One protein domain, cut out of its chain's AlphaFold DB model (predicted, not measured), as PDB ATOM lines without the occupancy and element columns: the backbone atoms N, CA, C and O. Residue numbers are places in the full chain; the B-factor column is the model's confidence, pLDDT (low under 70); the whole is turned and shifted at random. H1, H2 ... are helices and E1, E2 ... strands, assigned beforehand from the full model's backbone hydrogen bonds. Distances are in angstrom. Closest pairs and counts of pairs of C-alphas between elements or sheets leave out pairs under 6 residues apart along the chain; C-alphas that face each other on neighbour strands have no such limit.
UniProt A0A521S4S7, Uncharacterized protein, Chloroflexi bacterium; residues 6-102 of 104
ATOM      1  N   ARG A   6     -22.868  30.516  40.675       93.94
ATOM      2  CA  ARG A   6     -22.104  29.390  40.132       93.94
ATOM      3  C   ARG A   6     -21.528  29.789  38.791       93.94
ATOM      4  O   ARG A   6     -22.262  30.239  37.917       93.94
ATOM      5  N   LEU A   7     -20.218  29.646  38.656       95.50
ATOM      6  CA  LEU A   7     -19.450  30.002  37.470       95.50
ATOM      7  C   LEU A   7     -18.824  28.722  36.937       95.50
ATOM      8  O   LEU A   7     -17.979  28.134  37.607       95.50
ATOM      9  N   LEU A   8     -19.229  28.289  35.748       95.62
ATOM     10  CA  LEU A   8     -18.593  27.185  35.042       95.62
ATOM     11  C   LEU A   8     -17.635  27.764  34.002       95.62
ATOM     12  O   LEU A   8     -18.069  28.412  33.050       95.62
ATOM     13  N   LEU A   9     -16.340  27.545  34.222       95.81
ATOM     14  CA  LEU A   9     -15.246  28.223  33.525       95.81
ATOM     15  C   LEU A   9     -14.360  27.233  32.758       95.81
ATOM     16  O   LEU A   9     -14.306  26.043  33.090       95.81
ATOM     17  N   GLY A  10     -13.618  27.734  31.766       89.19
ATOM     18  CA  GLY A  10     -12.585  26.962  31.063       89.19
ATOM     19  C   GLY A  10     -13.124  25.765  30.270       89.19
ATOM     20  O   GLY A  10     -12.489  24.705  30.231       89.19
ATOM     21  N   GLY A  11     -14.322  25.903  29.697       92.81
ATOM     22  CA  GLY A  11     -14.951  24.909  28.828       92.81
ATOM     23  C   GLY A  11     -15.247  25.465  27.443       92.81
ATOM     24  O   GLY A  11     -14.824  26.558  27.084       92.81
ATOM     25  N   THR A  12     -16.002  24.709  26.653       97.38
ATOM     26  CA  THR A  12     -16.645  25.225  25.439       97.38
ATOM     27  C   THR A  12     -18.150  25.168  25.626       97.38
ATOM     28  O   THR A  12     -18.759  24.102  25.579       97.38
ATOM     29  N   VAL A  13     -18.762  26.322  25.848       97.81
ATOM     30  CA  VAL A  13     -20.210  26.473  25.884       97.81
ATOM     31  C   VAL A  13     -20.719  26.578  24.455       97.81
ATOM     32  O   VAL A  13     -20.269  27.415  23.679       97.81
ATOM     33  N   LEU A  14     -21.666  25.717  24.108       97.69
ATOM     34  CA  LEU A  14     -22.386  25.708  22.843       97.69
ATOM     35  C   LEU A  14     -23.817  26.174  23.144       97.69
ATOM     36  O   LEU A  14     -24.649  25.342  23.503       97.69
ATOM     37  N   PRO A  15     -24.130  27.482  23.050       96.12
ATOM     38  CA  PRO A  15     -25.374  28.021  23.601       96.12
ATOM     39  C   PRO A  15     -26.621  27.508  22.883       96.12
ATOM     40  O   PRO A  15     -27.700  27.473  23.456       96.12
ATOM     41  N   GLY A  16     -26.487  27.105  21.623       94.75
ATOM     42  CA  GLY A  16     -27.575  26.598  20.801       94.75
ATOM     43  C   GLY A  16     -27.406  27.006  19.338       94.75
ATOM     44  O   GLY A  16     -26.427  27.671  18.987       94.75
ATOM     45  N   PRO A  17     -28.343  26.609  18.462       92.56
ATOM     46  CA  PRO A  17     -28.266  26.887  17.032       92.56
ATOM     47  C   PRO A  17     -28.148  28.383  16.721       92.56
ATOM     48  O   PRO A  17     -28.835  29.209  17.318       92.56
ATOM     49  N   GLY A  18     -27.280  28.728  15.767       90.50
ATOM     50  CA  GLY A  18     -27.098  30.106  15.300       90.50
ATOM     51  C   GLY A  18     -26.359  31.033  16.270       90.50
ATOM     52  O   GLY A  18     -26.174  32.203  15.946       90.50
ATOM     53  N   ARG A  19     -25.913  30.537  17.432       93.06
ATOM     54  CA  ARG A  19     -25.106  31.303  18.389       93.06
ATOM     55  C   ARG A  19     -23.652  30.822  18.378       93.06
ATOM     56  O   ARG A  19     -23.419  29.612  18.310       93.06
ATOM     57  N   PRO A  20     -22.671  31.739  18.435       96.06
ATOM     58  CA  PRO A  20     -21.270  31.352  18.506       96.06
ATOM     59  C   PRO A  20     -20.973  30.632  19.834       96.06
ATOM     60  O   PRO A  20     -21.602  30.949  20.849       96.06
ATOM     61  N   PRO A  21     -20.026  29.678  19.853       97.38
ATOM     62  CA  PRO A  21     -19.498  29.131  21.095       97.38
ATOM     63  C   PRO A  21     -18.871  30.210  21.982       97.38
ATOM     64  O   PRO A  21     -18.323  31.189  21.475       97.38
ATOM     65  N   CYS A  22     -18.892  29.992  23.292       97.44
ATOM     66  CA  CYS A  22     -18.166  30.801  24.270       97.44
ATOM     67  C   CYS A  22     -17.477  29.910  25.317       97.44
ATOM     68  O   CYS A  22     -17.503  28.684  25.207       97.44
ATOM     69  N   GLU A  23     -16.803  30.500  26.298       96.88
ATOM     70  CA  GLU A  23     -15.886  29.770  27.187       96.88
ATOM     71  C   GLU A  23     -16.481  29.475  28.562       96.88
ATOM     72  O   GLU A  23     -16.076  28.526  29.241       96.88
ATOM     73  N   ALA A  24     -17.430  30.307  28.983       97.12
ATOM     74  CA  ALA A  24     -17.936  30.306  30.337       97.12
ATOM     75  C   ALA A  24     -19.430  30.630  30.402       97.12
ATOM     76  O   ALA A  24     -20.002  31.315  29.548       97.12
ATOM     77  N   ILE A  25     -20.051  30.133  31.466       97.31
ATOM     78  CA  ILE A  25     -21.436  30.415  31.830       97.31
ATOM     79  C   ILE A  25     -21.529  30.625  33.336       97.31
ATOM     80  O   ILE A  25     -20.900  29.906  34.113       97.31
ATOM     81  N   ALA A  26     -22.358  31.574  33.752       96.06
ATOM     82  CA  ALA A  26     -22.728  31.739  35.145       96.06
ATOM     83  C   ALA A  26     -24.234  31.731  35.339       96.06
ATOM     84  O   ALA A  26     -24.996  32.207  34.495       96.06
ATOM     85  N   TRP A  27     -24.651  31.229  36.492       94.94
ATOM     86  CA  TRP A  27     -26.037  31.240  36.928       94.94
ATOM     87  C   TRP A  27     -26.131  31.465  38.436       94.94
ATOM     88  O   TRP A  27     -25.177  31.226  39.179       94.94
ATOM     89  N   ALA A  28     -27.294  31.915  38.886       92.75
ATOM     90  CA  ALA A  28     -27.674  31.910  40.294       92.75
ATOM     91  C   ALA A  28     -29.094  31.368  40.409       92.75
ATOM     92  O   ALA A  28     -29.926  31.599  39.527       92.75
ATOM     93  N   ASP A  29     -29.352  30.613  41.475       89.94
ATOM     94  CA  ASP A  29     -30.562  29.808  41.622       89.94
ATOM     95  C   ASP A  29     -30.817  28.966  40.369       89.94
ATOM     96  O   ASP A  29     -30.067  28.024  40.123       89.94
ATOM     97  N   ALA A  30     -31.826  29.322  39.575       93.50
ATOM     98  CA  ALA A  30     -32.192  28.641  38.345       93.50
ATOM     99  C   ALA A  30     -31.919  29.460  37.080       93.50
ATOM    100  O   ALA A  30     -32.258  28.982  36.007       93.50
ATOM    101  N   THR A  31     -31.328  30.650  37.173       95.12
ATOM    102  CA  THR A  31     -31.294  31.617  36.066       95.12
ATOM    103  C   THR A  31     -29.875  31.877  35.589       95.12
ATOM    104  O   THR A  31     -28.993  32.192  36.388       95.12
ATOM    105  N   ILE A  32     -29.662  31.795  34.276       96.56
ATOM    106  CA  ILE A  32     -28.404  32.175  33.632       96.56
ATOM    107  C   ILE A  32     -28.218  33.686  33.762       96.56
ATOM    108  O   ILE A  32     -29.088  34.473  33.394       96.56
ATOM    109  N   LEU A  33     -27.058  34.089  34.266       95.69
ATOM    110  CA  LEU A  33     -26.699  35.487  34.489       95.69
ATOM    111  C   LEU A  33     -25.718  36.011  33.443       95.69
ATOM    112  O   LEU A  33     -25.778  37.184  33.093       95.69
ATOM    113  N   ALA A  34     -24.822  35.152  32.954       96.50
ATOM    114  CA  ALA A  34     -23.834  35.521  31.947       96.50
ATOM    115  C   ALA A  34     -23.412  34.321  31.097       96.50
ATOM    116  O   ALA A  34     -23.397  33.180  31.560       96.50
ATOM    117  N   LEU A  35     -23.040  34.626  29.856       97.25
ATOM    118  CA  LEU A  35     -22.419  33.751  28.867       97.25
ATOM    119  C   LEU A  35     -21.340  34.582  28.178       97.25
ATOM    120  O   LEU A  35     -21.642  35.698  27.757       97.25
ATOM    121  N   GLY A  36     -20.125  34.062  28.041       97.25
ATOM    122  CA  GLY A  36     -19.044  34.853  27.457       97.25
ATOM    123  C   GLY A  36     -17.674  34.212  27.595       97.25
ATOM    124  O   GLY A  36     -17.553  32.987  27.714       97.25
ATOM    125  N   THR A  37     -16.643  35.047  27.558       96.81
ATOM    126  CA  THR A  37     -15.285  34.649  27.933       96.81
ATOM    127  C   THR A  37     -15.210  34.343  29.427       96.81
ATOM    128  O   THR A  37     -16.077  34.737  30.215       96.81
ATOM    129  N   THR A  38     -14.152  33.642  29.838       95.38
ATOM    130  CA  THR A  38     -13.893  33.412  31.269       95.38
ATOM    131  C   THR A  38     -13.803  34.734  32.037       95.38
ATOM    132  O   THR A  38     -14.433  34.868  33.082       95.38
ATOM    133  N   GLU A  39     -13.111  35.733  31.484       94.69
ATOM    134  CA  GLU A  39     -12.943  37.054  32.101       94.69
ATOM    135  C   GLU A  39     -14.281  37.791  32.281       94.69
ATOM    136  O   GLU A  39     -14.573  38.291  33.367       94.69
ATOM    137  N   GLU A  40     -15.136  37.806  31.252       95.56
ATOM    138  CA  GLU A  40     -16.462  38.438  31.312       95.56
ATOM    139  C   GLU A  40     -17.350  37.800  32.386       95.56
ATOM    140  O   GLU A  40     -18.045  38.493  33.132       95.56
ATOM    141  N   VAL A  41     -17.322  36.468  32.486       95.75
ATOM    142  CA  VAL A  41     -18.115  35.722  33.467       95.75
ATOM    143  C   VAL A  41     -17.548  35.867  34.881       95.75
ATOM    144  O   VAL A  41     -18.308  35.959  35.845       95.75
ATOM    145  N   GLU A  42     -16.230  35.940  35.043       93.31
ATOM    146  CA  GLU A  42     -15.616  36.223  36.340       93.31
ATOM    147  C   GLU A  42     -15.908  37.646  36.818       93.31
ATOM    148  O   GLU A  42     -16.174  37.845  38.006       93.31
ATOM    149  N   ALA A  43     -15.957  38.622  35.910       92.38
ATOM    150  CA  ALA A  43     -16.244  40.017  36.238       92.38
ATOM    151  C   ALA A  43     -17.638  40.225  36.861       92.38
ATOM    152  O   ALA A  43     -17.843  41.191  37.602       92.38
ATOM    153  N   ILE A  44     -18.599  39.323  36.618       87.81
ATOM    154  CA  ILE A  44     -19.930  39.414  37.237       87.81
ATOM    155  C   ILE A  44     -19.980  38.867  38.674       87.81
ATOM    156  O   ILE A  44     -20.964  39.098  39.383       87.81
ATOM    157  N   SER A  45     -18.945  38.156  39.131       82.38
ATOM    158  CA  SER A  45     -18.882  37.604  40.486       82.38
ATOM    159  C   SER A  45     -18.643  38.714  41.517       82.38
ATOM    160  O   SER A  45     -17.544  39.249  41.626       82.38
ATOM    161  N   ARG A  46     -19.646  39.005  42.355       74.81
ATOM    162  CA  ARG A  46     -19.584  40.054  43.399       74.81
ATOM    163  C   ARG A  46     -19.115  39.579  44.784       74.81
ATOM    164  O   ARG A  46     -19.355  40.268  45.771       74.81
ATOM    165  N   GLY A  47     -18.470  38.416  44.875       76.00
ATOM    166  CA  GLY A  47     -17.949  37.868  46.132       76.00
ATOM    167  C   GLY A  47     -18.153  36.361  46.214       76.00
ATOM    168  O   GLY A  47     -17.331  35.612  45.687       76.00
ATOM    169  N   ASP A  48     -19.258  35.939  46.836       79.56
ATOM    170  CA  ASP A  48     -19.606  34.533  47.085       79.56
ATOM    171  C   ASP A  48     -19.989  33.803  45.791       79.56
ATOM    172  O   ASP A  48     -21.160  33.674  45.424       79.56
ATOM    173  N   SER A  49     -18.969  33.338  45.075       88.88
ATOM    174  CA  SER A  49     -19.115  32.524  43.877       88.88
ATOM    175  C   SER A  49     -18.433  31.169  44.013       88.88
ATOM    176  O   SER A  49     -17.271  31.048  44.407       88.88
ATOM    177  N   HIS A  50     -19.161  30.137  43.607       91.38
ATOM    178  CA  HIS A  50     -18.655  28.791  43.415       91.38
ATOM    179  C   HIS A  50     -18.131  28.669  41.991       91.38
ATOM    180  O   HIS A  50     -18.892  28.673  41.021       91.38
ATOM    181  N   ARG A  51     -16.810  28.572  41.875       92.56
ATOM    182  CA  ARG A  51     -16.123  28.349  40.605       92.56
ATOM    183  C   ARG A  51     -16.021  26.852  40.365       92.56
ATOM    184  O   ARG A  51     -15.529  26.120  41.217       92.56
ATOM    185  N   LEU A  52     -16.494  26.427  39.207       92.62
ATOM    186  CA  LEU A  52     -16.508  25.051  38.745       92.62
ATOM    187  C   LEU A  52     -15.692  25.004  37.458       92.62
ATOM    188  O   LEU A  52     -15.910  25.796  36.541       92.62
ATOM    189  N   ALA A  53     -14.743  24.079  37.378       91.44
ATOM    190  CA  ALA A  53     -13.980  23.890  36.153       91.44
ATOM    191  C   ALA A  53     -14.759  22.976  35.200       91.44
ATOM    192  O   ALA A  53     -15.133  21.860  35.553       91.44
ATOM    193  N   ALA A  54     -14.951  23.394  33.951       90.06
ATOM    194  CA  ALA A  54     -15.461  22.490  32.920       90.06
ATOM    195  C   ALA A  54     -14.407  21.446  32.499       90.06
ATOM    196  O   ALA A  54     -14.751  20.440  31.872       90.06
ATOM    197  N   ALA A  55     -13.133  21.669  32.853       88.56
ATOM    198  CA  ALA A  55     -11.995  20.797  32.555       88.56
ATOM    199  C   ALA A  55     -11.924  20.428  31.060       88.56
ATOM    200  O   ALA A  55     -11.891  19.245  30.701       88.56
ATOM    201  N   GLY A  56     -12.005  21.449  30.193       87.12
ATOM    202  CA  GLY A  56     -12.038  21.293  28.734       87.12
ATOM    203  C   GLY A  56     -13.300  20.609  28.191       87.12
ATOM    204  O   GLY A  56     -13.333  20.224  27.026       87.12
ATOM    205  N   GLY A  57     -14.320  20.405  29.029       93.88
ATOM    206  CA  GLY A  57     -15.600  19.824  28.642       93.88
ATOM    207  C   GLY A  57     -16.487  20.789  27.857       93.88
ATOM    208  O   GLY A  57     -16.248  21.997  27.798       93.88
ATOM    209  N   PHE A  58     -17.549  20.232  27.284       96.56
ATOM    210  CA  PHE A  58     -18.507  20.963  26.461       96.56
ATOM    211  C   PHE A  58     -19.805  21.172  27.222       96.56
ATOM    212  O   PHE A  58     -20.360  20.223  27.768       96.56
ATOM    213  N   VAL A  59     -20.301  22.402  27.243       97.06
ATOM    214  CA  VAL A  59     -21.561  22.755  27.897       97.06
ATOM    215  C   VAL A  59     -22.623  22.930  26.829       97.06
ATOM    216  O   VAL A  59     -22.444  23.728  25.915       97.06
ATOM    217  N   VAL A  60     -23.725  22.195  26.935       96.88
ATOM    218  CA  VAL A  60     -24.821  22.235  25.958       96.88
ATOM    219  C   VAL A  60     -26.162  22.487  26.635       96.88
ATOM    220  O   VAL A  60     -26.352  22.025  27.764       96.88
ATOM    221  N   PRO A  61     -27.114  23.163  25.968       96.94
ATOM    222  CA  PRO A  61     -28.484  23.231  26.444       96.94
ATOM    223  C   PRO A  61     -29.105  21.840  26.476       96.94
ATOM    224  O   PRO A  61     -28.890  21.011  25.591       96.94
ATOM    225  N   LEU A  62     -29.944  21.607  27.477       95.31
ATOM    226  CA  LEU A  62     -30.778  20.413  27.557       95.31
ATOM    227  C   LEU A  62     -32.241  20.677  27.156       95.31
ATOM    228  O   LEU A  62     -33.145  19.933  27.553       95.31
ATOM    229  N   GLY A  63     -32.473  21.767  26.431       91.56
ATOM    230  CA  GLY A  63     -33.777  22.287  26.049       91.56
ATOM    231  C   GLY A  63     -33.604  23.512  25.142       91.56
ATOM    232  O   GLY A  63     -32.835  23.429  24.181       91.56
ATOM    233  N   PRO A  64     -34.284  24.639  25.425       93.25
ATOM    234  CA  PRO A  64     -34.055  25.899  24.721       93.25
ATOM    235  C   PRO A  64     -32.581  26.338  24.752       93.25
ATOM    236  O   PRO A  64     -31.837  25.911  25.639       93.25
ATOM    237  N   PRO A  65     -32.152  27.206  23.817       96.44
ATOM    238  CA  PRO A  65     -30.814  27.776  23.840       96.44
ATOM    239  C   PRO A  65     -30.477  28.440  25.181       96.44
ATOM    240  O   PRO A  65     -31.323  29.077  25.804       96.44
ATOM    241  N   LEU A  66     -29.217  28.326  25.589       96.88
ATOM    242  CA  LEU A  66     -28.677  29.026  26.744       96.88
ATOM    243  C   LEU A  66     -28.652  30.527  26.444       96.88
ATOM    244  O   LEU A  66     -28.024  30.984  25.481       96.88
ATOM    245  N   GLU A  67     -29.324  31.299  27.289       96.31
ATOM    246  CA  GLU A  67     -29.377  32.750  27.187       96.31
ATOM    247  C   GLU A  67     -29.514  33.404  28.557       96.31
ATOM    248  O   GLU A  67     -30.055  32.817  29.491       96.31
ATOM    249  N   VAL A  68     -29.008  34.628  28.681       96.81
ATOM    250  CA  VAL A  68     -29.121  35.400  29.922       96.81
ATOM    251  C   VAL A  68     -30.596  35.638  30.247       96.81
ATOM    252  O   VAL A  68     -31.369  36.049  29.386       96.81
ATOM    253  N   GLY A  69     -30.978  35.376  31.494       96.00
ATOM    254  CA  GLY A  69     -32.359  35.444  31.973       96.00
ATOM    255  C   GLY A  69     -33.157  34.147  31.802       96.00
ATOM    256  O   GLY A  69     -34.215  34.021  32.418       96.00
ATOM    257  N   ALA A  70     -32.662  33.170  31.035       95.94
ATOM    258  CA  ALA A  70     -33.320  31.875  30.874       95.94
ATOM    259  C   ALA A  70     -32.915  30.861  31.961       95.94
ATOM    260  O   ALA A  70     -31.924  31.066  32.676       95.94
ATOM    261  N   PRO A  71     -33.658  29.745  32.088       96.00
ATOM    262  CA  PRO A  71     -33.298  28.666  32.993       96.00
ATOM    263  C   PRO A  71     -31.910  28.069  32.714       96.00
ATOM    264  O   PRO A  71     -31.549  27.790  31.571       96.00
ATOM    265  N   ALA A  72     -31.151  27.807  33.775       95.88
ATOM    266  CA  ALA A  72     -29.868  27.117  33.749       95.88
ATOM    267  C   ALA A  72     -30.075  25.598  33.625       95.88
ATOM    268  O   ALA A  72     -29.904  24.841  34.584       95.88
ATOM    269  N   ASP A  73     -30.463  25.183  32.419       97.00
ATOM    270  CA  ASP A  73     -30.735  23.802  32.031       97.00
ATOM    271  C   ASP A  73     -29.704  23.321  31.006       97.00
ATOM    272  O   ASP A  73     -29.827  23.546  29.799       97.00
ATOM    273  N   LEU A  74     -28.667  22.643  31.494       96.62
ATOM    274  CA  LEU A  74     -27.492  22.301  30.698       96.62
ATOM    275  C   LEU A  74     -26.883  20.953  31.072       96.62
ATOM    276  O   LEU A  74     -27.070  20.440  32.174       96.62
ATOM    277  N   ALA A  75     -26.115  20.387  30.150       97.12
ATOM    278  CA  ALA A  75     -25.260  19.237  30.401       97.12
ATOM    279  C   ALA A  75     -23.804  19.595  30.140       97.12
ATOM    280  O   ALA A  75     -23.497  20.370  29.236       97.12
ATOM    281  N   VAL A  76     -22.917  18.982  30.921       96.44
ATOM    282  CA  VAL A  76     -21.471  19.044  30.714       96.44
ATOM    283  C   VAL A  76     -21.000  17.707  30.170       96.44
ATOM    284  O   VAL A  76     -21.160  16.667  30.810       96.44
ATOM    285  N   LEU A  77     -20.422  17.734  28.979       95.75
ATOM    286  CA  LEU A  77     -19.988  16.574  28.217       95.75
ATOM    287  C   LEU A  77     -18.464  16.470  28.224       95.75
ATOM    288  O   LEU A  77     -17.747  17.469  28.258       95.75
ATOM    289  N   ALA A  78     -17.963  15.237  28.176       92.31
ATOM    290  CA  ALA A  78     -16.527  14.969  28.146       92.31
ATOM    291  C   ALA A  78     -15.887  15.181  26.766       92.31
ATOM    292  O   ALA A  78     -14.663  15.231  26.671       92.31
ATOM    293  N   ARG A  79     -16.702  15.219  25.710       92.25
ATOM    294  CA  ARG A  79     -16.290  15.223  24.303       92.25
ATOM    295  C   ARG A  79     -17.135  16.221  23.525       92.25
ATOM    296  O   ARG A  79     -18.225  16.573  23.973       92.25
ATOM    297  N   ASP A  80     -16.629  16.645  22.370       93.62
ATOM    298  CA  ASP A  80     -17.341  17.567  21.489       93.62
ATOM    299  C   ASP A  80     -18.594  16.882  20.909       93.62
ATOM    300  O   ASP A  80     -18.457  15.941  20.121       93.62
ATOM    301  N   PRO A  81     -19.811  17.340  21.256       92.50
ATOM    302  CA  PRO A  81     -21.053  16.749  20.754       92.50
ATOM    303  C   PRO A  81     -21.248  16.951  19.245       92.50
ATOM    304  O   PRO A  81     -22.098  16.302  18.643       92.50
ATOM    305  N   ARG A  82     -20.485  17.848  18.606       90.38
ATOM    306  CA  ARG A  82     -20.562  18.087  17.157       90.38
ATOM    307  C   ARG A  82     -19.888  16.982  16.342       90.38
ATOM    308  O   ARG A  82     -20.101  16.911  15.137       90.38
ATOM    309  N   LEU A  83     -19.079  16.135  16.982       90.88
ATOM    310  CA  LEU A  83     -18.335  15.054  16.332       90.88
ATOM    311  C   LEU A  83     -19.082  13.708  16.325       90.88
ATOM    312  O   LEU A  83     -18.538  12.724  15.828       90.88
ATOM    313  N   GLY A  84     -20.308  13.639  16.856       85.69
ATOM    314  CA  GLY A  84     -21.114  12.415  16.900       85.69
ATOM    315  C   GLY A  84     -21.633  12.110  18.302       85.69
ATOM    316  O   GLY A  84     -22.083  13.018  18.992       85.69
ATOM    317  N   ASP A  85     -21.593  10.833  18.707       82.31
ATOM    318  CA  ASP A  85     -22.092  10.380  20.012       82.31
ATOM    319  C   ASP A  85     -21.393  11.138  21.161       82.31
ATOM    320  O   ASP A  85     -20.195  10.931  21.401       82.31
ATOM    321  N   PRO A  86     -22.116  12.013  21.886       78.44
ATOM    322  CA  PRO A  86     -21.542  12.790  22.978       78.44
ATOM    323  C   PRO A  86     -21.119  11.919  24.171       78.44
ATOM    324  O   PRO A  86     -20.385  12.391  25.046       78.44
ATOM    325  N   GLY A  87     -21.567  10.660  24.220       81.88
ATOM    326  CA  GLY A  87     -21.451   9.799  25.384       81.88
ATOM    327  C   GLY A  87     -22.303  10.292  26.554       81.88
ATOM    328  O   GLY A  87     -23.096  11.231  26.452       81.88
ATOM    329  N   SER A  88     -22.146   9.646  27.708       86.69
ATOM    330  CA  SER A  88     -22.859  10.056  28.917       86.69
ATOM    331  C   SER A  88     -22.322  11.391  29.455       86.69
ATOM    332  O   SER A  88     -21.101  11.570  29.542       86.69
ATOM    333  N   PRO A  89     -23.204  12.324  29.858       92.50
ATOM    334  CA  PRO A  89     -22.783  13.585  30.453       92.50
ATOM    335  C   PRO A  89     -22.018  13.355  31.761       92.50
ATOM    336  O   PRO A  89     -22.381  12.501  32.570       92.50
ATOM    337  N   ARG A  90     -20.982  14.170  31.995       93.94
ATOM    338  CA  ARG A  90     -20.254  14.241  33.275       93.94
ATOM    339  C   ARG A  90     -21.135  14.815  34.378       93.94
ATOM    340  O   ARG A  90     -21.037  14.392  35.527       93.94
ATOM    341  N   ALA A  91     -21.981  15.776  34.015       95.56
ATOM    342  CA  ALA A  91     -22.955  16.383  34.901       95.56
ATOM    343  C   ALA A  91     -24.174  16.887  34.124       95.56
ATOM    344  O   ALA A  91     -24.067  17.293  32.965       95.56
ATOM    345  N   VAL A  92     -25.321  16.897  34.795       96.31
ATOM    346  CA  VAL A  92     -26.580  17.461  34.308       96.31
ATOM    347  C   VAL A  92     -27.063  18.485  35.322       96.31
ATOM    348  O   VAL A  92     -27.208  18.160  36.500       96.31
ATOM    349  N   VAL A  93     -27.327  19.700  34.856       95.56
ATOM    350  CA  VAL A  93     -27.859  20.808  35.645       95.56
ATOM    351  C   VAL A  93     -29.285  21.104  35.182       95.56
ATOM    352  O   VAL A  93     -29.527  21.279  33.988       95.56
ATOM    353  N   ARG A  94     -30.230  21.130  36.124       95.25
ATOM    354  CA  ARG A  94     -31.643  21.470  35.904       95.25
ATOM    355  C   ARG A  94     -32.102  22.470  36.943       95.25
ATOM    356  O   ARG A  94     -31.869  22.258  38.134       95.25
ATOM    357  N   GLY A  95     -32.726  23.558  36.503       91.44
ATOM    358  CA  GLY A  95     -33.069  24.680  37.372       91.44
ATOM    359  C   GLY A  95     -31.855  25.164  38.166       91.44
ATOM    360  O   GLY A  95     -31.971  25.421  39.362       91.44
ATOM    361  N   GLY A  96     -30.675  25.172  37.529       90.75
ATOM    362  CA  GLY A  96     -29.396  25.569  38.121       90.75
ATOM    363  C   GLY A  96     -28.850  24.672  39.242       90.75
ATOM    364  O   GLY A  96     -27.866  25.030  39.896       90.75
ATOM    365  N   ARG A  97     -29.424  23.479  39.443       91.19
ATOM    366  CA  ARG A  97     -28.925  22.456  40.376       91.19
ATOM    367  C   ARG A  97     -28.372  21.253  39.629       91.19
ATOM    368  O   ARG A  97     -28.976  20.802  38.662       91.19
ATOM    369  N   ILE A  98     -27.261  20.693  40.105       92.00
ATOM    370  CA  ILE A  98     -26.742  19.421  39.587       92.00
ATOM    371  C   ILE A  98     -27.709  18.306  40.009       92.00
ATOM    372  O   ILE A  98     -27.905  18.081  41.201       92.00
ATOM    373  N   VAL A  99     -28.312  17.615  39.042       95.44
ATOM    374  CA  VAL A  99     -29.268  16.514  39.278       95.44
ATOM    375  C   VAL A  99     -28.710  15.143  38.898       95.44
ATOM    376  O   VAL A  99     -29.256  14.124  39.309       95.44
ATOM    377  N   ALA A 100     -27.616  15.098  38.136       94.38
ATOM    378  CA  ALA A 100     -26.873  13.874  37.859       94.38
ATOM    379  C   ALA A 100     -25.391  14.183  37.633       94.38
ATOM    380  O   ALA A 100     -25.047  15.257  37.136       94.38
ATOM    381  N   GLY A 101     -24.528  13.217  37.955       92.44
ATOM    382  CA  GLY A 101     -23.082  13.340  37.786       92.44
ATOM    383  C   GLY A 101     -22.425  14.281  38.800       92.44
ATOM    384  O   GLY A 101     -22.986  14.558  39.861       92.44
ATOM    385  N   ARG A 102     -21.205  14.732  38.497       88.19
ATOM    386  CA  ARG A 102     -20.446  15.671  39.335       88.19
ATOM    387  C   ARG A 102     -19.665  16.638  38.459       88.19
ATOM    388  O   ARG A 102     -19.073  16.238  37.459       88.19
TER     389      ARG A 102
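Overview. This is residues 6 to 102 of the 104 residues of an uncharacterized protein of Chloroflexi bacterium (UniProt A0A521S4S7). Two small four-stranded sheets, E3 E2 E1 E4 and E5 E6 E7 E8, stand partly face to face as a short sandwich, and the short helix H1 covers the first sheet on the face turned away from the second. Three long links, residues 10 to 23, 62 to 73 and 78 to 90, loop round the sheets; the last of these makes one end of the longest axis, and the link between H1 and E4 makes the other. The printed part has 97 residues with one named helix and eight named strands, in the order E1 E2 E3 H1 E4 E5 E6 E7 E8; the first sheet is mixed, the second all antiparallel. The class is mostly strand, with 6 residues in the helix and 37 in strands, which is under half of those printed. The whole is compact, with a radius of gyration of the C-alphas of 12.0 A and spans of 38 by 27 by 24 A.

Arrangement. E1, residues 6 to 9, is the antiparallel neighbour of E2, residues 24 to 28, at 175 degrees between directions, and the two form a hairpin in spite of their long link. N 8 and O 25 are 2.8 A apart, within hydrogen-bond range. E2 and E3, residues 31 to 36, form a hairpin with a tight link; they are antiparallel at 160 degrees, with N 33 and O 26 at 2.8 A. E1, E2 and E3 make a meander, each strand the antiparallel neighbour of the one before. H1, residues 38 to 43, is on this sheet at a height of 7.0 A, over E2, and runs along the strands, at 5 degrees to E2 on the local plane. The closest C-alphas of E2 and H1 are those of Ala 24 and Thr 38, 5.2 A apart. Every O i to N i+4 pair in H1 is within hydrogen-bond range. E4, residues 49 to 53, is the parallel neighbour of E1 at 32 degrees, with N 52 and O 7 at 2.8 A. E3, H1 and E4 form a split strand-helix-strand unit, two strands running the same way with E2 and E1 between them, and its crossover is right-handed. E3 and E4 are the edge strands of this twisted sheet. E5, residues 58 to 61, and E6, residues 74 to 77, are an antiparallel hairpin at 152 degrees, with N 77 and O 58 at 2.8 A. E6 and E7, residues 91 to 94, are a hairpin at 175 degrees, with N 93 and O 74 at 2.8 A. E7 and E8, residues 97 to 101, are a hairpin at 150 degrees, with N 94 and O 97 at 2.8 A. E5 to E8 make a second meander. H1 is not on this sheet, and E1 and E5, for instance, are apart.

Along the chain. E1 begins at C-alpha 6, (-22.104, 29.390, 40.132). E2 is 14.0 A from first to last C-alpha, E3 15.3 A, H1 8.6 A and E4 12.7 A. E5 begins at C-alpha 58, (-18.507, 20.963, 26.461). E8, 11.1 A long, ends at C-alpha 101, (-23.082, 13.340, 37.786).

Size, cuts and confidence. The two C-alphas farthest apart, those of Gly 47 and Gly 84, are 38.9 A from each other. The links E1 to E2, E5 to E6 and E6 to E7 are long; the others are tight. The printed part runs from 6 to 102 with no cut. The mean pLDDT of the printed part is 93.0, and no printed residue is under 70.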